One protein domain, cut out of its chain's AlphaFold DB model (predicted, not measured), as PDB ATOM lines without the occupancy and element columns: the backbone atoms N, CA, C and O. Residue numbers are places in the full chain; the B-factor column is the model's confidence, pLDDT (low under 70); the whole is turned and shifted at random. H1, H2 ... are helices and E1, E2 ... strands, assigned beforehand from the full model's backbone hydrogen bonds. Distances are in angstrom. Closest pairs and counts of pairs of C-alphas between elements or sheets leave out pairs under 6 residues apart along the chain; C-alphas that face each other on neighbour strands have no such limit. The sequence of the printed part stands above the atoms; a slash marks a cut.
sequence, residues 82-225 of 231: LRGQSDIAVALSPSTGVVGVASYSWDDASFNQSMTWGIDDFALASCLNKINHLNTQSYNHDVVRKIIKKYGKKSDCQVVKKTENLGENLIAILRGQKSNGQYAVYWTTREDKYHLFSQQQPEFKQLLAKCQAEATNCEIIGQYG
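Overview. This is residues 82 to 225 of the 231 residues of an uncharacterized protein of Simonsiella muelleri ATCC 29453 (UniProt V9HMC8). Two small antiparallel sheets, E2-E1-E3 and E5-E4-E6, stand face to face as a sandwich; H1 covers the far face of the first, with H2 packed on H1 beyond, and H3 covers the far face of the second. The 144 printed residues, mixed in class, run E1 E2 H1 H2 E3 E4 E5 H3 E6. The whole is compact, with a radius of gyration of the C-alphas of 15.5 A, and flat, spanning 42 by 39 by 21 A.

Arrangement. Start at E1, residues 86 to 92, a hairpin with E2, residues 99 to 105: N 89 and O 102 are within hydrogen-bond range at 2.8 A. On E1's other side, E3, residues 158 to 165, brings O 161 to 2.9 A from N 90. H1, residues 119 to 131, is on this sheet at a height over the sheet of 5.6 A; its closest C-alphas to E2 are Cys 127 and Gly 100, 4.1 A. H2, residues 141 to 154, touches H1 at a steep tilt of 54 degrees, with C-alphas 125 and 144 closest at 5.9 A. Next find E4, residues 170 to 177, between E5, residues 183 to 190, and E6, residues 217 to 224: N 174 and O 186, like N 221 and O 173, are 2.8 A apart. H3, residues 202 to 214, is on this sheet at a height over the sheet of 8.4 A. Every O i to N i+4 pair is within range in H1 and H3, 8 of 10 in H2.

Along the chain. Find C-alpha 86 at (45.124, 0.578, 32.980), where E1 begins. E4 and E5 each run 23.9 A; E6 ends at (48.852, -7.237, 33.067).

Size, cuts and confidence. The printed part has no cut; links E2 to H1 and E5 to H3 are long. Mean pLDDT of the printed part is 74.4, with 47 residues under 70.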
ATOM      1  N   LEU A  82      52.971  -3.202  32.321       37.88
ATOM      2  CA  LEU A  82      52.166  -2.139  31.744       37.88
ATOM      3  C   LEU A  82      52.071  -1.038  32.793       37.88
ATOM      4  O   LEU A  82      51.204  -1.093  33.656       37.88
ATOM      5  N   ARG A  83      53.007  -0.076  32.759       36.88
ATOM      6  CA  ARG A  83      53.026   1.044  33.719       36.88
ATOM      7  C   ARG A  83      51.719   1.828  33.679       36.88
ATOM      8  O   ARG A  83      51.203   1.990  32.587       36.88
ATOM      9  N   GLY A  84      51.251   2.373  34.801       40.06
ATOM     10  CA  GLY A  84      50.160   3.350  34.905       40.06
ATOM     11  C   GLY A  84      48.731   2.828  34.747       40.06
ATOM     12  O   GLY A  84      48.483   1.769  34.165       40.06
ATOM     13  N   GLN A  85      47.784   3.596  35.304       50.00
ATOM     14  CA  GLN A  85      46.353   3.275  35.376       50.00
ATOM     15  C   GLN A  85      45.881   2.615  34.079       50.00
ATOM     16  O   GLN A  85      46.063   3.190  33.008       50.00
ATOM     17  N   SER A  86      45.337   1.403  34.163       58.06
ATOM     18  CA  SER A  86      45.124   0.578  32.980       58.06
ATOM     19  C   SER A  86      43.646   0.445  32.638       58.06
ATOM     20  O   SER A  86      42.866  -0.138  33.393       58.06
ATOM     21  N   ASP A  87      43.268   0.944  31.464       70.19
ATOM     22  CA  ASP A  87      42.085   0.444  30.771       70.19
ATOM     23  C   ASP A  87      42.456  -0.902  30.146       70.19
ATOM     24  O   ASP A  87      43.480  -0.996  29.469       70.19
ATOM     25  N   ILE A  88      41.647  -1.945  30.346       75.69
ATOM     26  CA  ILE A  88      41.842  -3.243  29.683       75.69
ATOM     27  C   ILE A  88      40.583  -3.677  28.939       75.69
ATOM     28  O   ILE A  88      39.467  -3.557  29.445       75.69
ATOM     29  N   ALA A  89      40.773  -4.260  27.762       80.00
ATOM     30  CA  ALA A  89      39.749  -4.993  27.042       80.00
ATOM     31  C   ALA A  89      40.258  -6.383  26.653       80.00
ATOM     32  O   ALA A  89      41.433  -6.583  26.329       80.00
ATOM     33  N   VAL A  90      39.348  -7.355  26.663       84.06
ATOM     34  CA  VAL A  90      39.645  -8.746  26.307       84.06
ATOM     35  C   VAL A  90      38.619  -9.238  25.305       84.06
ATOM     36  O   VAL A  90      37.411  -9.194  25.552       84.06
ATOM     37  N   ALA A  91      39.110  -9.764  24.191       88.25
ATOM     38  CA  ALA A  91      38.330 -10.481  23.206       88.25
ATOM     39  C   ALA A  91      38.692 -11.966  23.197       88.25
ATOM     40  O   ALA A  91      39.840 -12.350  23.412       88.25
ATOM     41  N   LEU A  92      37.699 -12.802  22.924       92.69
ATOM     42  CA  LEU A  92      37.825 -14.251  22.863       92.69
ATOM     43  C   LEU A  92      37.062 -14.765  21.647       92.69
ATOM     44  O   LEU A  92      35.949 -14.312  21.392       92.69
ATOM     45  N   SER A  93      37.624 -15.754  20.961       92.88
ATOM     46  CA  SER A  93      36.875 -16.657  20.086       92.88
ATOM     47  C   SER A  93      36.476 -17.906  20.876       92.88
ATOM     48  O   SER A  93      37.349 -18.707  21.224       92.88
ATOM     49  N   PRO A  94      35.185 -18.092  21.207       93.62
ATOM     50  CA  PRO A  94      34.739 -19.257  21.965       93.62
ATOM     51  C   PRO A  94      35.010 -20.587  21.261       93.62
ATOM     52  O   PRO A  94      35.181 -21.591  21.941       93.62
ATOM     53  N   SER A  95      35.050 -20.626  19.929       89.88
ATOM     54  CA  SER A  95      35.292 -21.861  19.173       89.88
ATOM     55  C   SER A  95      36.768 -22.253  19.096       89.88
ATOM     56  O   SER A  95      37.070 -23.443  19.079       89.88
ATOM     57  N   THR A  96      37.689 -21.284  19.071       85.69
ATOM     58  CA  THR A  96      39.133 -21.556  18.901       85.69
ATOM     59  C   THR A  96      39.944 -21.360  20.176       85.69
ATOM     60  O   THR A  96      41.085 -21.804  20.267       85.69
ATOM     61  N   GLY A  97      39.385 -20.650  21.154       82.69
ATOM     62  CA  GLY A  97      40.084 -20.256  22.368       82.69
ATOM     63  C   GLY A  97      41.055 -19.102  22.173       82.69
ATOM     64  O   GLY A  97      41.702 -18.703  23.136       82.69
ATOM     65  N   VAL A  98      41.195 -18.536  20.974       84.56
ATOM     66  CA  VAL A  98      42.101 -17.405  20.750       84.56
ATOM     67  C   VAL A  98      41.673 -16.206  21.594       84.56
ATOM     68  O   VAL A  98      40.519 -15.783  21.533       84.56
ATOM     69  N   VAL A  99      42.621 -15.659  22.362       79.75
ATOM     70  CA  VAL A  99      42.425 -14.479  23.212       79.75
ATOM     71  C   VAL A  99      43.220 -13.299  22.656       79.75
ATOM     72  O   VAL A  99      44.438 -13.385  22.447       79.75
ATOM     73  N   GLY A 100      42.517 -12.193  22.423       79.50
ATOM     74  CA  GLY A 100      43.090 -10.877  22.170       79.50
ATOM     75  C   GLY A 100      42.968 -10.016  23.422       79.50
ATOM     76  O   GLY A 100      41.893  -9.939  24.009       79.50
ATOM     77  N   VAL A 101      44.057  -9.375  23.832       75.81
ATOM     78  CA  VAL A 101      44.079  -8.438  24.964       75.81
ATOM     79  C   VAL A 101      44.585  -7.101  24.446       75.81
ATOM     80  O   VAL A 101      45.511  -7.072  23.632       75.81
ATOM     81  N   ALA A 102      43.960  -6.019  24.891       73.69
ATOM     82  CA  ALA A 102      44.451  -4.665  24.705       73.69
ATOM     83  C   ALA A 102      44.403  -3.942  26.049       73.69
ATOM     84  O   ALA A 102      43.419  -4.056  26.777       73.69
ATOM     85  N   SER A 103      45.466  -3.213  26.360       70.06
ATOM     86  CA  SER A 103      45.625  -2.458  27.600       70.06
ATOM     87  C   SER A 103      46.201  -1.081  27.287       70.06
ATOM     88  O   SER A 103      47.043  -0.962  26.395       70.06
ATOM     89  N   TYR A 104      45.768  -0.053  28.007       62.72
ATOM     90  CA  TYR A 104      46.260   1.313  27.842       62.72
ATOM     91  C   TYR A 104      46.539   1.961  29.191       62.72
ATOM     92  O   TYR A 104      45.692   1.893  30.072       62.72
ATOM     93  N   SER A 105      47.692   2.624  29.294       58.44
ATOM     94  CA  SER A 105      48.132   3.373  30.467       58.44
ATOM     95  C   SER A 105      47.786   4.856  30.384       58.44
ATOM     96  O   SER A 105      48.124   5.510  29.395       58.44
ATOM     97  N   TRP A 106      47.197   5.414  31.441       52.81
ATOM     98  CA  TRP A 106      46.873   6.845  31.521       52.81
ATOM     99  C   TRP A 106      48.036   7.755  31.963       52.81
ATOM    100  O   TRP A 106      47.859   8.975  31.957       52.81
ATOM    101  N   ASP A 107      49.217   7.219  32.295       50.19
ATOM    102  CA  ASP A 107      50.350   8.020  32.808       50.19
ATOM    103  C   ASP A 107      50.967   8.963  31.759       50.19
ATOM    104  O   ASP A 107      51.704   9.890  32.104       50.19
ATOM    105  N   ASP A 108      50.625   8.797  30.478       46.28
ATOM    106  CA  ASP A 108      51.043   9.699  29.407       46.28
ATOM    107  C   ASP A 108      49.880  10.594  28.945       46.28
ATOM    108  O   ASP A 108      49.159  10.326  27.977       46.28
ATOM    109  N   ALA A 109      49.692  11.715  29.650       37.56
ATOM    110  CA  ALA A 109      48.647  12.705  29.373       37.56
ATOM    111  C   ALA A 109      48.709  13.310  27.948       37.56
ATOM    112  O   ALA A 109      47.752  13.958  27.516       37.56
ATOM    113  N   SER A 110      49.790  13.084  27.191       43.00
ATOM    114  CA  SER A 110      49.936  13.527  25.797       43.00
ATOM    115  C   SER A 110      49.283  12.586  24.764       43.00
ATOM    116  O   SER A 110      49.014  13.000  23.631       43.00
ATOM    117  N   PHE A 111      48.954  11.346  25.152       40.84
ATOM    118  CA  PHE A 111      48.282  10.328  24.324       40.84
ATOM    119  C   PHE A 111      46.739  10.360  24.426       40.84
ATOM    120  O   PHE A 111      46.022   9.652  23.711       40.84
ATOM    121  N   ASN A 112      46.216  11.241  25.279       40.56
ATOM    122  CA  ASN A 112      44.955  11.045  25.989       40.56
ATOM    123  C   ASN A 112      43.650  11.313  25.198       40.56
ATOM    124  O   ASN A 112      42.557  11.151  25.730       40.56
ATOM    125  N   GLN A 113      43.717  11.726  23.927       39.22
ATOM    126  CA  GLN A 113      42.505  12.079  23.159       39.22
ATOM    127  C   GLN A 113      42.223  11.218  21.922       39.22
ATOM    128  O   GLN A 113      41.113  11.288  21.404       39.22
ATOM    129  N   SER A 114      43.167  10.398  21.440       40.97
ATOM    130  CA  SER A 114      42.930   9.589  20.221       40.97
ATOM    131  C   SER A 114      42.796   8.082  20.453       40.97
ATOM    132  O   SER A 114      42.293   7.388  19.574       40.97
ATOM    133  N   MET A 115      43.207   7.571  21.622       45.38
ATOM    134  CA  MET A 115      43.191   6.132  21.938       45.38
ATOM    135  C   MET A 115      42.078   5.692  22.890       45.38
ATOM    136  O   MET A 115      41.758   4.506  22.934       45.38
ATOM    137  N   THR A 116      41.433   6.625  23.589       48.19
ATOM    138  CA  THR A 116      40.276   6.334  24.453       48.19
ATOM    139  C   THR A 116      39.069   5.814  23.670       48.19
ATOM    140  O   THR A 116      38.168   5.203  24.239       48.19
ATOM    141  N   TRP A 117      39.050   5.993  22.346       51.59
ATOM    142  CA  TRP A 117      38.023   5.459  21.454       51.59
ATOM    143  C   TRP A 117      38.594   4.291  20.645       51.59
ATOM    144  O   TRP A 117      38.985   4.465  19.495       51.59
ATOM    145  N   GLY A 118      38.672   3.098  21.245       68.44
ATOM    146  CA  GLY A 118      38.949   1.890  20.461       68.44
ATOM    147  C   GLY A 118      39.627   0.715  21.154       68.44
ATOM    148  O   GLY A 118      39.933  -0.243  20.459       68.44
ATOM    149  N   ILE A 119      39.887   0.717  22.465       74.19
ATOM    150  CA  ILE A 119      40.573  -0.419  23.123       74.19
ATOM    151  C   ILE A 119      39.819  -1.754  22.981       74.19
ATOM    152  O   ILE A 119      40.437  -2.782  22.708       74.19
ATOM    153  N   ASP A 120      38.486  -1.726  23.019       80.88
ATOM    154  CA  ASP A 120      37.635  -2.870  22.665       80.88
ATOM    155  C   ASP A 120      37.898  -3.349  21.220       80.88
ATOM    156  O   ASP A 120      38.058  -4.546  20.968       80.88
ATOM    157  N   ASP A 121      38.005  -2.411  20.274       80.75
ATOM    158  CA  ASP A 121      38.309  -2.688  18.867       80.75
ATOM    159  C   ASP A 121      39.745  -3.216  18.690       80.75
ATOM    160  O   ASP A 121      39.984  -4.103  17.870       80.75
ATOM    161  N   PHE A 122      40.706  -2.743  19.485       77.19
ATOM    162  CA  PHE A 122      42.073  -3.262  19.508       77.19
ATOM    163  C   PHE A 122      42.118  -4.701  20.025       77.19
ATOM    164  O   PHE A 122      42.745  -5.552  19.390       77.19
ATOM    165  N   ALA A 123      41.417  -5.009  21.119       81.06
ATOM    166  CA  ALA A 123      41.311  -6.375  21.628       81.06
ATOM    167  C   ALA A 123      40.646  -7.293  20.590       81.06
ATOM    168  O   ALA A 123      41.136  -8.394  20.315       81.06
ATOM    169  N   LEU A 124      39.574  -6.817  19.948       85.25
ATOM    170  CA  LEU A 124      38.874  -7.546  18.896       85.25
ATOM    171  C   LEU A 124      39.770  -7.794  17.677       85.25
ATOM    172  O   LEU A 124      39.856  -8.922  17.193       85.25
ATOM    173  N   ALA A 125      40.468  -6.771  17.191       79.88
ATOM    174  CA  ALA A 125      41.382  -6.894  16.063       79.88
ATOM    175  C   ALA A 125      42.581  -7.798  16.394       79.88
ATOM    176  O   ALA A 125      42.980  -8.586  15.542       79.88
ATOM    177  N   SER A 126      43.092  -7.761  17.628       78.31
ATOM    178  CA  SER A 126      44.116  -8.689  18.130       78.31
ATOM    179  C   SER A 126      43.645 -10.146  18.050       78.31
ATOM    180  O   SER A 126      44.336 -10.996  17.484       78.31
ATOM    181  N   CYS A 127      42.423 -10.432  18.511       83.69
ATOM    182  CA  CYS A 127      41.812 -11.758  18.380       83.69
ATOM    183  C   CYS A 127      41.684 -12.181  16.904       83.69
ATOM    184  O   CYS A 127      42.104 -13.278  16.524       83.69
ATOM    185  N   LEU A 128      41.172 -11.291  16.047       81.81
ATOM    186  CA  LEU A 128      41.002 -11.556  14.617       81.81
ATOM    187  C   LEU A 128      42.332 -11.815  13.910       81.81
ATOM    188  O   LEU A 128      42.412 -12.721  13.080       81.81
ATOM    189  N   ASN A 129      43.373 -11.056  14.232       78.38
ATOM    190  CA  ASN A 129      44.678 -11.209  13.608       78.38
ATOM    191  C   ASN A 129      45.332 -12.531  13.978       78.38
ATOM    192  O   ASN A 129      45.890 -13.173  13.093       78.38
ATOM    193  N   LYS A 130      45.191 -12.979  15.229       75.75
ATOM    194  CA  LYS A 130      45.668 -14.298  15.660       75.75
ATOM    195  C   LYS A 130      44.949 -15.434  14.935       75.75
ATOM    196  O   LYS A 130      45.613 -16.321  14.412       75.75
ATOM    197  N   ILE A 131      43.617 -15.382  14.825       78.06
ATOM    198  CA  ILE A 131      42.839 -16.405  14.097       78.06
ATOM    199  C   ILE A 131      43.211 -16.457  12.615       78.06
ATOM    200  O   ILE A 131      43.250 -17.525  12.015       78.06
ATOM    201  N   ASN A 132      43.444 -15.295  12.007       75.19
ATOM    202  CA  ASN A 132      43.685 -15.188  10.571       75.19
ATOM    203  C   ASN A 132      45.183 -15.128  10.217       75.19
ATOM    204  O   ASN A 132      45.504 -14.890   9.054       75.19
ATOM    205  N   HIS A 133      46.081 -15.312  11.195       72.25
ATOM    206  CA  HIS A 133      47.540 -15.203  11.059       72.25
ATOM    207  C   HIS A 133      47.991 -13.956  10.274       72.25
ATOM    208  O   HIS A 133      48.810 -14.025   9.355       72.25
ATOM    209  N   LEU A 134      47.408 -12.799  10.596       68.12
ATOM    210  CA  LEU A 134      47.654 -11.556   9.869       68.12
ATOM    211  C   LEU A 134      48.962 -10.913  10.337       68.12
ATOM    212  O   LEU A 134      49.116 -10.591  11.511       68.12
ATOM    213  N   ASN A 135      49.885 -10.675   9.403       58.12
ATOM    214  CA  ASN A 135      51.123  -9.946   9.673       58.12
ATOM    215  C   ASN A 135      50.855  -8.434   9.637       58.12
ATOM    216  O   ASN A 135      50.935  -7.792   8.587       58.12
ATOM    217  N   THR A 136      50.450  -7.875  10.774       54.28
ATOM    218  CA  THR A 136      50.150  -6.447  10.905       54.28
ATOM    219  C   THR A 136      51.224  -5.750  11.721       54.28
ATOM    220  O   THR A 136      51.249  -5.848  12.946       54.28
ATOM    221  N   GLN A 137      52.061  -4.986  11.024       47.66
ATOM    222  CA  GLN A 137      53.142  -4.194  11.613       47.66
ATOM    223  C   GLN A 137      52.654  -2.938  12.353       47.66
ATOM    224  O   GLN A 137      53.460  -2.220  12.920       47.66
ATOM    225  N   SER A 138      51.353  -2.630  12.325       48.66
ATOM    226  CA  SER A 138      50.771  -1.476  13.012       48.66
ATOM    227  C   SER A 138      49.281  -1.689  13.244       48.66
ATOM    228  O   SER A 138      48.555  -2.088  12.331       48.66
ATOM    229  N   TYR A 139      48.823  -1.371  14.452       56.88
ATOM    230  CA  TYR A 139      47.415  -1.150  14.743       56.88
ATOM    231  C   TYR A 139      47.224   0.347  14.977       56.88
ATOM    232  O   TYR A 139      47.152   0.813  16.104       56.88
ATOM    233  N   ASN A 140      47.157   1.136  13.906       64.69
ATOM    234  CA  ASN A 140      46.479   2.426  13.999       64.69
ATOM    235  C   ASN A 140      44.960   2.208  13.854       64.69
ATOM    236  O   ASN A 140      44.510   1.187  13.323       64.69
ATOM    237  N   HIS A 141      44.156   3.165  14.318       64.94
ATOM    238  CA  HIS A 141      42.696   3.027  14.371       64.94
ATOM    239  C   HIS A 141      42.048   2.734  12.995       64.94
ATOM    240  O   HIS A 141      41.038   2.034  12.897       64.94
ATOM    241  N   ASP A 142      42.638   3.203  11.893       70.00
ATOM    242  CA  ASP A 142      42.136   2.919  10.543       70.00
ATOM    243  C   ASP A 142      42.414   1.483  10.093       70.00
ATOM    244  O   ASP A 142      41.573   0.859   9.436       70.00
ATOM    245  N   VAL A 143      43.579   0.938  10.446       71.06
ATOM    246  CA  VAL A 143      43.932  -0.463  10.184       71.06
ATOM    247  C   VAL A 143      43.043  -1.395  11.006       71.06
ATOM    248  O   VAL A 143      42.472  -2.331  10.443       71.06
ATOM    249  N   VAL A 144      42.827  -1.086  12.287       75.19
ATOM    250  CA  VAL A 144      41.915  -1.815  13.190       75.19
ATOM    251  C   VAL A 144      40.515  -1.911  12.590       75.19
ATOM    252  O   VAL A 144      39.990  -3.009  12.390       75.19
ATOM    253  N   ARG A 145      39.931  -0.773  12.195       78.94
ATOM    254  CA  ARG A 145      38.592  -0.742  11.587       78.94
ATOM    255  C   ARG A 145      38.518  -1.563  10.301       78.94
ATOM    256  O   ARG A 145      37.512  -2.234  10.055       78.94
ATOM    257  N   LYS A 146      39.570  -1.553   9.476       82.44
ATOM    258  CA  LYS A 146      39.644  -2.382   8.259       82.44
ATOM    259  C   LYS A 146      39.682  -3.875   8.591       82.44
ATOM    260  O   LYS A 146      38.973  -4.638   7.931       82.44
ATOM    261  N   ILE A 147      40.456  -4.285   9.597       81.44
ATOM    262  CA  ILE A 147      40.527  -5.677  10.064       81.44
ATOM    263  C   ILE A 147      39.152  -6.135  10.548       81.44
ATOM    264  O   ILE A 147      38.622  -7.117  10.029       81.44
ATOM    265  N   ILE A 148      38.529  -5.389  11.462       85.38
ATOM    266  CA  ILE A 148      37.217  -5.736  12.026       85.38
ATOM    267  C   ILE A 148      36.169  -5.839  10.918       85.38
ATOM    268  O   ILE A 148      35.451  -6.834  10.826       85.38
ATOM    269  N   LYS A 149      36.121  -4.863  10.004       88.81
ATOM    270  CA  LYS A 149      35.170  -4.877   8.885       88.81
ATOM    271  C   LYS A 149      35.365  -6.082   7.960       88.81
ATOM    272  O   LYS A 149      34.379  -6.625   7.460       88.81
ATOM    273  N   LYS A 150      36.614  -6.474   7.694       88.69
ATOM    274  CA  LYS A 150      36.947  -7.543   6.743       88.69
ATOM    275  C   LYS A 150      36.800  -8.941   7.347       88.69
ATOM    276  O   LYS A 150      36.282  -9.829   6.670       88.69
ATOM    277  N   TYR A 151      37.247  -9.131   8.586       87.25
ATOM    278  CA  TYR A 151      37.376 -10.448   9.218       87.25
ATOM    279  C   TYR A 151      36.337 -10.703  10.315       87.25
ATOM    280  O   TYR A 151      35.965 -11.854  10.526       87.25
ATOM    281  N   GLY A 152      35.797  -9.657  10.947       86.94
ATOM    282  CA  GLY A 152      34.878  -9.780  12.084       86.94
ATOM    283  C   GLY A 152      33.625 -10.596  11.778       86.94
ATOM    284  O   GLY A 152      33.260 -11.467  12.551       86.94
ATOM    285  N   LYS A 153      33.008 -10.414  10.603       86.62
ATOM    286  CA  LYS A 153      31.791 -11.166  10.224       86.62
ATOM    287  C   LYS A 153      32.005 -12.673  10.036       86.62
ATOM    288  O   LYS A 153      31.029 -13.411   9.993       86.62
ATOM    289  N   LYS A 154      33.250 -13.108   9.825       85.44
ATOM    290  CA  LYS A 154      33.610 -14.513   9.569       85.44
ATOM    291  C   LYS A 154      34.216 -15.193  10.795       85.44
ATOM    292  O   LYS A 154      34.579 -16.359  10.717       85.44
ATOM    293  N   SER A 155      34.363 -14.451  11.883       88.25
ATOM    294  CA  SER A 155      34.941 -14.911  13.131       88.25
ATOM    295  C   SER A 155      33.894 -14.821  14.233       88.25
ATOM    296  O   SER A 155      32.956 -14.032  14.159       88.25
ATOM    297  N   ASP A 156      34.070 -15.633  15.261       93.56
ATOM    298  CA  ASP A 156      33.342 -15.572  16.523       93.56
ATOM    299  C   ASP A 156      34.134 -14.835  17.618       93.56
ATOM    300  O   ASP A 156      33.766 -14.904  18.790       93.56
ATOM    301  N   CYS A 157      35.221 -14.135  17.262       92.38
ATOM    302  CA  CYS A 157      35.880 -13.210  18.176       92.38
ATOM    303  C   CYS A 157      34.870 -12.173  18.668       92.38
ATOM    304  O   CYS A 157      34.259 -11.449  17.880       92.38
ATOM    305  N   GLN A 158      34.744 -12.068  19.982       94.56
ATOM    306  CA  GLN A 158      33.874 -11.109  20.645       94.56
ATOM    307  C   GLN A 158      34.574 -10.529  21.864       94.56
ATOM    308  O   GLN A 158      35.323 -11.225  22.549       94.56
ATOM    309  N   VAL A 159      34.309  -9.258  22.152       90.44
ATOM    310  CA  VAL A 159      34.773  -8.615  23.383       90.44
ATOM    311  C   VAL A 159      34.006  -9.230  24.555       90.44
ATOM    312  O   VAL A 159      32.802  -9.026  24.698       90.44
ATOM    313  N   VAL A 160      34.702 -10.023  25.368       91.00
ATOM    314  CA  VAL A 160      34.152 -10.708  26.552       91.00
ATOM    315  C   VAL A 160      34.373  -9.912  27.830       91.00
ATOM    316  O   VAL A 160      33.636 -10.078  28.800       91.00
ATOM    317  N   LYS A 161      35.352  -9.007  27.811       84.81
ATOM    318  CA  LYS A 161      35.540  -7.986  28.828       84.81
ATOM    319  C   LYS A 161      35.699  -6.650  28.123       84.81
ATOM    320  O   LYS A 161      36.706  -6.427  27.457       84.81
ATOM    321  N   LYS A 162      34.669  -5.811  28.234       81.50
ATOM    322  CA  LYS A 162      34.746  -4.425  27.775       81.50
ATOM    323  C   LYS A 162      35.725  -3.648  28.635       81.50
ATOM    324  O   LYS A 162      35.937  -4.019  29.792       81.50
ATOM    325  N   THR A 163      36.209  -2.563  28.049       70.69
ATOM    326  CA  THR A 163      37.003  -1.530  28.702       70.69
ATOM    327  C   THR A 163      36.499  -1.273  30.118       70.69
ATOM    328  O   THR A 163      35.362  -0.843  30.321       70.69
ATOM    329  N   GLU A 164      37.349  -1.552  31.093       68.06
ATOM    330  CA  GLU A 164      37.157  -1.138  32.473       68.06
ATOM    331  C   GLU A 164      38.393  -0.362  32.893       68.06
ATOM    332  O   GLU A 164      39.511  -0.818  32.648       68.06
ATOM    333  N   ASN A 165      38.178   0.797  33.514       67.25
ATOM    334  CA  ASN A 165      39.247   1.495  34.204       67.25
ATOM    335  C   ASN A 165      39.536   0.711  35.479       67.25
ATOM    336  O   ASN A 165      38.732   0.703  36.414       67.25
ATOM    337  N   LEU A 166      40.663   0.013  35.482       67.69
ATOM    338  CA  LEU A 166      41.066  -0.821  36.604       67.69
ATOM    339  C   LEU A 166      42.027  -0.099  37.540       67.69
ATOM    340  O   LEU A 166      42.575  -0.737  38.431       67.69
ATOM    341  N   GLY A 167      42.213   1.213  37.371       61.47
ATOM    342  CA  GLY A 167      43.209   1.971  38.110       61.47
ATOM    343  C   GLY A 167      44.583   1.317  37.996       61.47
ATOM    344  O   GLY A 167      44.934   0.727  36.973       61.47
ATOM    345  N   GLU A 168      45.360   1.411  39.062       63.19
ATOM    346  CA  GLU A 168      46.684   0.808  39.141       63.19
ATOM    347  C   GLU A 168      46.610  -0.637  39.657       63.19
ATOM    348  O   GLU A 168      47.260  -0.981  40.634       63.19
ATOM    349  N   ASN A 169      45.773  -1.485  39.058       68.75
ATOM    350  CA  ASN A 169      45.645  -2.880  39.478       68.75
ATOM    351  C   ASN A 169      46.456  -3.815  38.574       68.75
ATOM    352  O   ASN A 169      46.460  -3.666  37.352       68.75
ATOM    353  N   LEU A 170      47.050  -4.855  39.164       71.12
ATOM    354  CA  LEU A 170      47.511  -6.023  38.419       71.12
ATOM    355  C   LEU A 170      46.318  -6.915  38.069       71.12
ATOM    356  O   LEU A 170      45.443  -7.171  38.895       71.12
ATOM    357  N   ILE A 171      46.306  -7.438  36.851       76.06
ATOM    358  CA  ILE A 171      45.241  -8.257  36.283       76.06
ATOM    359  C   ILE A 171      45.827  -9.609  35.921       76.06
ATOM    360  O   ILE A 171      46.877  -9.668  35.296       76.06
ATOM    361  N   ALA A 172      45.147 -10.701  36.242       75.94
ATOM    362  CA  ALA A 172      45.468 -12.017  35.694       75.94
ATOM    363  C   ALA A 172      44.335 -12.500  34.802       75.94
ATOM    364  O   ALA A 172      43.167 -12.351  35.157       75.94
ATOM    365  N   ILE A 173      44.683 -13.119  33.675       78.88
ATOM    366  CA  ILE A 173      43.734 -13.685  32.716       78.88
ATOM    367  C   ILE A 173      44.040 -15.167  32.526       78.88
ATOM    368  O   ILE A 173      45.162 -15.557  32.200       78.88
ATOM    369  N   LEU A 174      43.015 -15.993  32.696       78.81
ATOM    370  CA  LEU A 174      43.008 -17.410  32.379       78.81
ATOM    371  C   LEU A 174      42.019 -17.677  31.245       78.81
ATOM    372  O   LEU A 174      40.997 -17.006  31.097       78.81
ATOM    373  N   ARG A 175      42.296 -18.730  30.491       87.19
ATOM    374  CA  ARG A 175      41.386 -19.338  29.529       87.19
ATOM    375  C   ARG A 175      41.074 -20.751  29.988       87.19
ATOM    376  O   ARG A 175      41.982 -21.488  30.355       87.19
ATOM    377  N   GLY A 176      39.811 -21.147  29.901       86.62
ATOM    378  CA  GLY A 176      39.425 -22.537  30.107       86.62
ATOM    379  C   GLY A 176      38.471 -23.037  29.037       86.62
ATOM    380  O   GLY A 176      37.603 -22.294  28.576       86.62
ATOM    381  N   GLN A 177      38.641 -24.292  28.639       92.56
ATOM    382  CA  GLN A 177      37.740 -25.001  27.740       92.56
ATOM    383  C   GLN A 177      36.639 -25.683  28.548       92.56
ATOM    384  O   GLN A 177      36.906 -26.499  29.427       92.56
ATOM    385  N   LYS A 178      35.388 -25.350  28.260       93.19
ATOM    386  CA  LYS A 178      34.210 -25.951  28.880       93.19
ATOM    387  C   LYS A 178      33.941 -27.336  28.300       93.19
ATOM    388  O   LYS A 178      34.388 -27.677  27.207       93.19
ATOM    389  N   SER A 179      33.129 -28.117  29.007       91.50
ATOM    390  CA  SER A 179      32.724 -29.466  28.586       91.50
ATOM    391  C   SER A 179      31.989 -29.509  27.240       91.50
ATOM    392  O   SER A 179      32.016 -30.528  26.559       91.50
ATOM    393  N   ASN A 180      31.365 -28.402  26.829       91.62
ATOM    394  CA  ASN A 180      30.736 -28.255  25.514       91.62
ATOM    395  C   ASN A 180      31.738 -27.909  24.387       91.62
ATOM    396  O   ASN A 180      31.316 -27.597  23.275       91.62
ATOM    397  N   GLY A 181      33.042 -27.915  24.674       88.38
ATOM    398  CA  GLY A 181      34.121 -27.606  23.736       88.38
ATOM    399  C   GLY A 181      34.402 -26.114  23.543       88.38
ATOM    400  O   GLY A 181      35.420 -25.785  22.937       88.38
ATOM    401  N   GLN A 182      33.558 -25.218  24.067       94.31
ATOM    402  CA  GLN A 182      33.755 -23.772  23.952       94.31
ATOM    403  C   GLN A 182      34.721 -23.241  25.005       94.31
ATOM    404  O   GLN A 182      34.757 -23.714  26.138       94.31
ATOM    405  N   TYR A 183      35.445 -22.189  24.664       92.69
ATOM    406  CA  TYR A 183      36.335 -21.497  25.580       92.69
ATOM    407  C   TYR A 183      35.631 -20.361  26.320       92.69
ATOM    408  O   TYR A 183      34.712 -19.720  25.808       92.69
ATOM    409  N   ALA A 184      36.111 -20.090  27.530       93.69
ATOM    410  CA  ALA A 184      35.764 -18.929  28.333       93.69
ATOM    411  C   ALA A 184      37.023 -18.291  28.927       93.69
ATOM    412  O   ALA A 184      38.043 -18.957  29.121       93.69
ATOM    413  N   VAL A 185      36.924 -16.997  29.220       90.56
ATOM    414  CA  VAL A 185      37.958 -16.236  29.920       90.56
ATOM    415  C   VAL A 185      37.549 -16.048  31.376       90.56
ATOM    416  O   VAL A 185      36.401 -15.712  31.675       90.56
ATOM    417  N   TYR A 186      38.514 -16.226  32.267       88.38
ATOM    418  CA  TYR A 186      38.422 -15.923  33.687       88.38
ATOM    419  C   TYR A 186      39.485 -14.883  34.002       88.38
ATOM    420  O   TYR A 186      40.571 -14.917  33.430       88.38
ATOM    421  N   TRP A 187      39.198 -13.961  34.906       87.00
ATOM    422  CA  TRP A 187      40.164 -12.937  35.268       87.00
ATOM    423  C   TRP A 187      39.964 -12.485  36.714       87.00
ATOM    424  O   TRP A 187      38.888 -12.682  37.285       87.00
ATOM    425  N   THR A 188      41.005 -11.909  37.302       84.75
ATOM    426  CA  THR A 188      40.953 -11.248  38.610       84.75
ATOM    427  C   THR A 188      41.853 -10.028  38.596       84.75
ATOM    428  O   THR A 188      42.776  -9.952  37.782       84.75
ATOM    429  N   THR A 189      41.598  -9.107  39.515       81.00
ATOM    430  CA  THR A 189      42.452  -7.953  39.772       81.00
ATOM    431  C   THR A 189      43.025  -7.993  41.178       81.00
ATOM    432  O   THR A 189      42.559  -8.749  42.035       81.00
ATOM    433  N   ARG A 190      44.071  -7.200  41.390       73.44
ATOM    434  CA  ARG A 190      44.739  -6.985  42.668       73.44
ATOM    435  C   ARG A 190      45.276  -5.557  42.700       73.44
ATOM    436  O   ARG A 190      45.886  -5.125  41.731       73.44
ATOM    437  N   GLU A 191      45.078  -4.873  43.822       73.00
ATOM    438  CA  GLU A 191      45.551  -3.494  44.040       73.00
ATOM    439  C   GLU A 191      47.074  -3.383  44.166       73.00
ATOM    440  O   GLU A 191      47.669  -2.358  43.857       73.00
ATOM    441  N   ASP A 192      47.732  -4.461  44.587       68.00
ATOM    442  CA  ASP A 192      49.188  -4.570  44.561       68.00
ATOM    443  C   ASP A 192      49.688  -4.793  43.123       68.00
ATOM    444  O   ASP A 192      49.781  -5.924  42.642       68.00
ATOM    445  N   LYS A 193      49.987  -3.681  42.447       58.25
ATOM    446  CA  LYS A 193      50.516  -3.618  41.075       58.25
ATOM    447  C   LYS A 193      51.961  -4.075  40.915       58.25
ATOM    448  O   LYS A 193      52.376  -4.439  39.819       58.25
ATOM    449  N   TYR A 194      52.711  -4.085  42.011       54.62
ATOM    450  CA  TYR A 194      54.159  -4.263  41.995       54.62
ATOM    451  C   TYR A 194      54.589  -5.729  41.994       54.62
ATOM    452  O   TYR A 194      55.692  -6.050  41.558       54.62
ATOM    453  N   HIS A 195      53.723  -6.630  42.460       59.84
ATOM    454  CA  HIS A 195      54.053  -8.043  42.593       59.84
ATOM    455  C   HIS A 195      53.140  -8.900  41.728       59.84
ATOM    456  O   HIS A 195      51.928  -8.945  41.941       59.84
ATOM    457  N   LEU A 196      53.747  -9.660  40.810       60.03
ATOM    458  CA  LEU A 196      53.039 -10.654  40.006       60.03
ATOM    459  C   LEU A 196      52.187 -11.580  40.890       60.03
ATOM    460  O   LEU A 196      52.581 -11.965  41.999       60.03
ATOM    461  N   PHE A 197      51.034 -11.999  40.370       60.44
ATOM    462  CA  PHE A 197      50.239 -13.050  40.978       60.44
ATOM    463  C   PHE A 197      51.080 -14.310  41.111       60.44
ATOM    464  O   PHE A 197      51.457 -14.964  40.133       60.44
ATOM    465  N   SER A 198      51.319 -14.684  42.360       64.38
ATOM    466  CA  SER A 198      51.782 -16.014  42.710       64.38
ATOM    467  C   SER A 198      50.584 -16.948  42.835       64.38
ATOM    468  O   SER A 198      49.550 -16.580  43.394       64.38
ATOM    469  N   GLN A 199      50.752 -18.209  42.429       61.75
ATOM    470  CA  GLN A 199      49.758 -19.266  42.665       61.75
ATOM    471  C   GLN A 199      49.426 -19.466  44.152       61.75
ATOM    472  O   GLN A 199      48.463 -20.147  44.493       61.75
ATOM    473  N   GLN A 200      50.228 -18.908  45.060       64.69
ATOM    474  CA  GLN A 200      49.984 -18.976  46.494       64.69
ATOM    475  C   GLN A 200      48.995 -17.914  46.989       64.69
ATOM    476  O   GLN A 200      48.414 -18.112  48.063       64.69
ATOM    477  N   GLN A 201      48.779 -16.843  46.221       74.62
ATOM    478  CA  GLN A 201      47.922 -15.729  46.608       74.62
ATOM    479  C   GLN A 201      46.440 -16.133  46.605       74.62
ATOM    480  O   GLN A 201      46.009 -16.871  45.711       74.62
ATOM    481  N   PRO A 202      45.645 -15.674  47.591       80.62
ATOM    482  CA  PRO A 202      44.241 -16.058  47.714       80.62
ATOM    483  C   PRO A 202      43.411 -15.739  46.469       80.62
ATOM    484  O   PRO A 202      42.614 -16.574  46.046       80.62
ATOM    485  N   GLU A 203      43.629 -14.578  45.851       81.12
ATOM    486  CA  GLU A 203      42.841 -14.117  44.704       81.12
ATOM    487  C   GLU A 203      43.099 -14.999  43.475       81.12
ATOM    488  O   GLU A 203      42.168 -15.487  42.833       81.12
ATOM    489  N   PHE A 204      44.371 -15.298  43.195       79.62
ATOM    490  CA  PHE A 204      44.739 -16.177  42.085       79.62
ATOM    491  C   PHE A 204      44.286 -17.623  42.316       79.62
ATOM    492  O   PHE A 204      43.833 -18.291  41.386       79.62
ATOM    493  N   LYS A 205      44.346 -18.112  43.562       82.25
ATOM    494  CA  LYS A 205      43.800 -19.429  43.928       82.25
ATOM    495  C   LYS A 205      42.301 -19.509  43.674       82.25
ATOM    496  O   LYS A 205      41.841 -20.504  43.118       82.25
ATOM    497  N   GLN A 206      41.547 -18.482  44.057       88.69
ATOM    498  CA  GLN A 206      40.107 -18.420  43.807       88.69
ATOM    499  C   GLN A 206      39.803 -18.378  42.308       88.69
ATOM    500  O   GLN A 206      38.909 -19.088  41.850       88.69
ATOM    501  N   LEU A 207      40.578 -17.614  41.536       87.31
ATOM    502  CA  LEU A 207      40.452 -17.561  40.082       87.31
ATOM    503  C   LEU A 207      40.694 -18.929  39.429       87.31
ATOM    504  O   LEU A 207      39.893 -19.374  38.604       87.31
ATOM    505  N   LEU A 208      41.774 -19.610  39.821       84.81
ATOM    506  CA  LEU A 208      42.108 -20.935  39.310       84.81
ATOM    507  C   LEU A 208      41.041 -21.965  39.699       84.81
ATOM    508  O   LEU A 208      40.588 -22.714  38.838       84.81
ATOM    509  N   ALA A 209      40.592 -21.959  40.956       88.94
ATOM    510  CA  ALA A 209      39.534 -22.847  41.432       88.94
ATOM    511  C   ALA A 209      38.217 -22.619  40.678       88.94
ATOM    512  O   ALA A 209      37.560 -23.579  40.282       88.94
ATOM    513  N   LYS A 210      37.855 -21.356  40.417       93.88
ATOM    514  CA  LYS A 210      36.682 -21.012  39.609       93.88
ATOM    515  C   LYS A 210      36.802 -21.558  38.189       93.88
ATOM    516  O   LYS A 210      35.876 -22.201  37.708       93.88
ATOM    517  N   CYS A 211      37.946 -21.347  37.538       90.38
ATOM    518  CA  CYS A 211      38.176 -21.892  36.204       90.38
ATOM    519  C   CYS A 211      38.052 -23.424  36.207       90.38
ATOM    520  O   CYS A 211      37.328 -23.980  35.388       90.38
ATOM    521  N   GLN A 212      38.691 -24.105  37.160       90.81
ATOM    522  CA  GLN A 212      38.699 -25.571  37.250       90.81
ATOM    523  C   GLN A 212      37.326 -26.166  37.591       90.81
ATOM    524  O   GLN A 212      37.055 -27.314  37.252       90.81
ATOM    525  N   ALA A 213      36.454 -25.402  38.251       94.31
ATOM    526  CA  ALA A 213      35.078 -25.812  38.509       94.31
ATOM    527  C   ALA A 213      34.195 -25.747  37.250       94.31
ATOM    528  O   ALA A 213      33.216 -26.483  37.143       94.31
ATOM    529  N   GLU A 214      34.522 -24.866  36.302       93.56
ATOM    530  CA  GLU A 214      33.702 -24.578  35.121       93.56
ATOM    531  C   GLU A 214      34.291 -25.133  33.806       93.56
ATOM    532  O   GLU A 214      33.580 -25.217  32.798       93.56
ATOM    533  N   ALA A 215      35.574 -25.506  33.791       92.75
ATOM    534  CA  ALA A 215      36.323 -25.906  32.604       92.75
ATOM    535  C   ALA A 215      37.134 -27.195  32.822       92.75
ATOM    536  O   ALA A 215      37.618 -27.484  33.913       92.75
ATOM    537  N   THR A 216      37.312 -27.970  31.751       87.31
ATOM    538  CA  THR A 216      38.104 -29.209  31.741       87.31
ATOM    539  C   THR A 216      39.606 -28.946  31.691       87.31
ATOM    540  O   THR A 216      40.397 -29.821  32.032       87.31
ATOM    541  N   ASN A 217      40.012 -27.752  31.255       84.50
ATOM    542  CA  ASN A 217      41.382 -27.261  31.334       84.50
ATOM    543  C   ASN A 217      41.387 -25.777  31.718       84.50
ATOM    544  O   ASN A 217      40.407 -25.066  31.497       84.50
ATOM    545  N   CYS A 218      42.497 -25.330  32.301       81.62
ATOM    546  CA  CYS A 218      42.716 -23.944  32.689       81.62
ATOM    547  C   CYS A 218      44.154 -23.563  32.376       81.62
ATOM    548  O   CYS A 218      45.090 -24.172  32.891       81.62
ATOM    549  N   GLU A 219      44.311 -22.553  31.539       78.00
ATOM    550  CA  GLU A 219      45.590 -22.048  31.069       78.00
ATOM    551  C   GLU A 219      45.716 -20.573  31.426       78.00
ATOM    552  O   GLU A 219      44.772 -19.801  31.262       78.00
ATOM    553  N   ILE A 220      46.887 -20.181  31.915       74.06
ATOM    554  CA  ILE A 220      47.197 -18.784  32.207       74.06
ATOM    555  C   ILE A 220      47.570 -18.115  30.886       74.06
ATOM    556  O   ILE A 220      48.536 -18.515  30.247       74.06
ATOM    557  N   ILE A 221      46.805 -17.101  30.488       72.88
ATOM    558  CA  ILE A 221      47.056 -16.326  29.267       72.88
ATOM    559  C   ILE A 221      48.101 -15.243  29.517       72.88
ATOM    560  O   ILE A 221      48.954 -15.000  28.669       72.88
ATOM    561  N   GLY A 222      48.034 -14.594  30.679       66.75
ATOM    562  CA  GLY A 222      48.968 -13.538  31.040       66.75
ATOM    563  C   GLY A 222      48.566 -12.801  32.306       66.75
ATOM    564  O   GLY A 222      47.466 -12.994  32.839       66.75
ATOM    565  N   GLN A 223      49.481 -11.958  32.771       69.50
ATOM    566  CA  GLN A 223      49.247 -10.988  33.831       69.50
ATOM    567  C   GLN A 223      49.599  -9.590  33.306       69.50
ATOM    568  O   GLN A 223      50.545  -9.466  32.536       69.50
ATOM    569  N   TYR A 224      48.826  -8.571  33.672       67.25
ATOM    570  CA  TYR A 224      48.852  -7.237  33.067       67.25
ATOM    571  C   TYR A 224      48.714  -6.171  34.162       67.25
ATOM    572  O   TYR A 224      47.714  -6.184  34.873       67.25
ATOM    573  N   GLY A 225      49.687  -5.273  34.335       53.66
ATOM    574  CA  GLY A 225      49.635  -4.197  35.337       53.66
ATOM    575  C   GLY A 225      50.961  -3.453  35.509       53.66
ATOM    576  O   GLY A 225      51.947  -3.784  34.847       53.66
TER     577      GLY A 225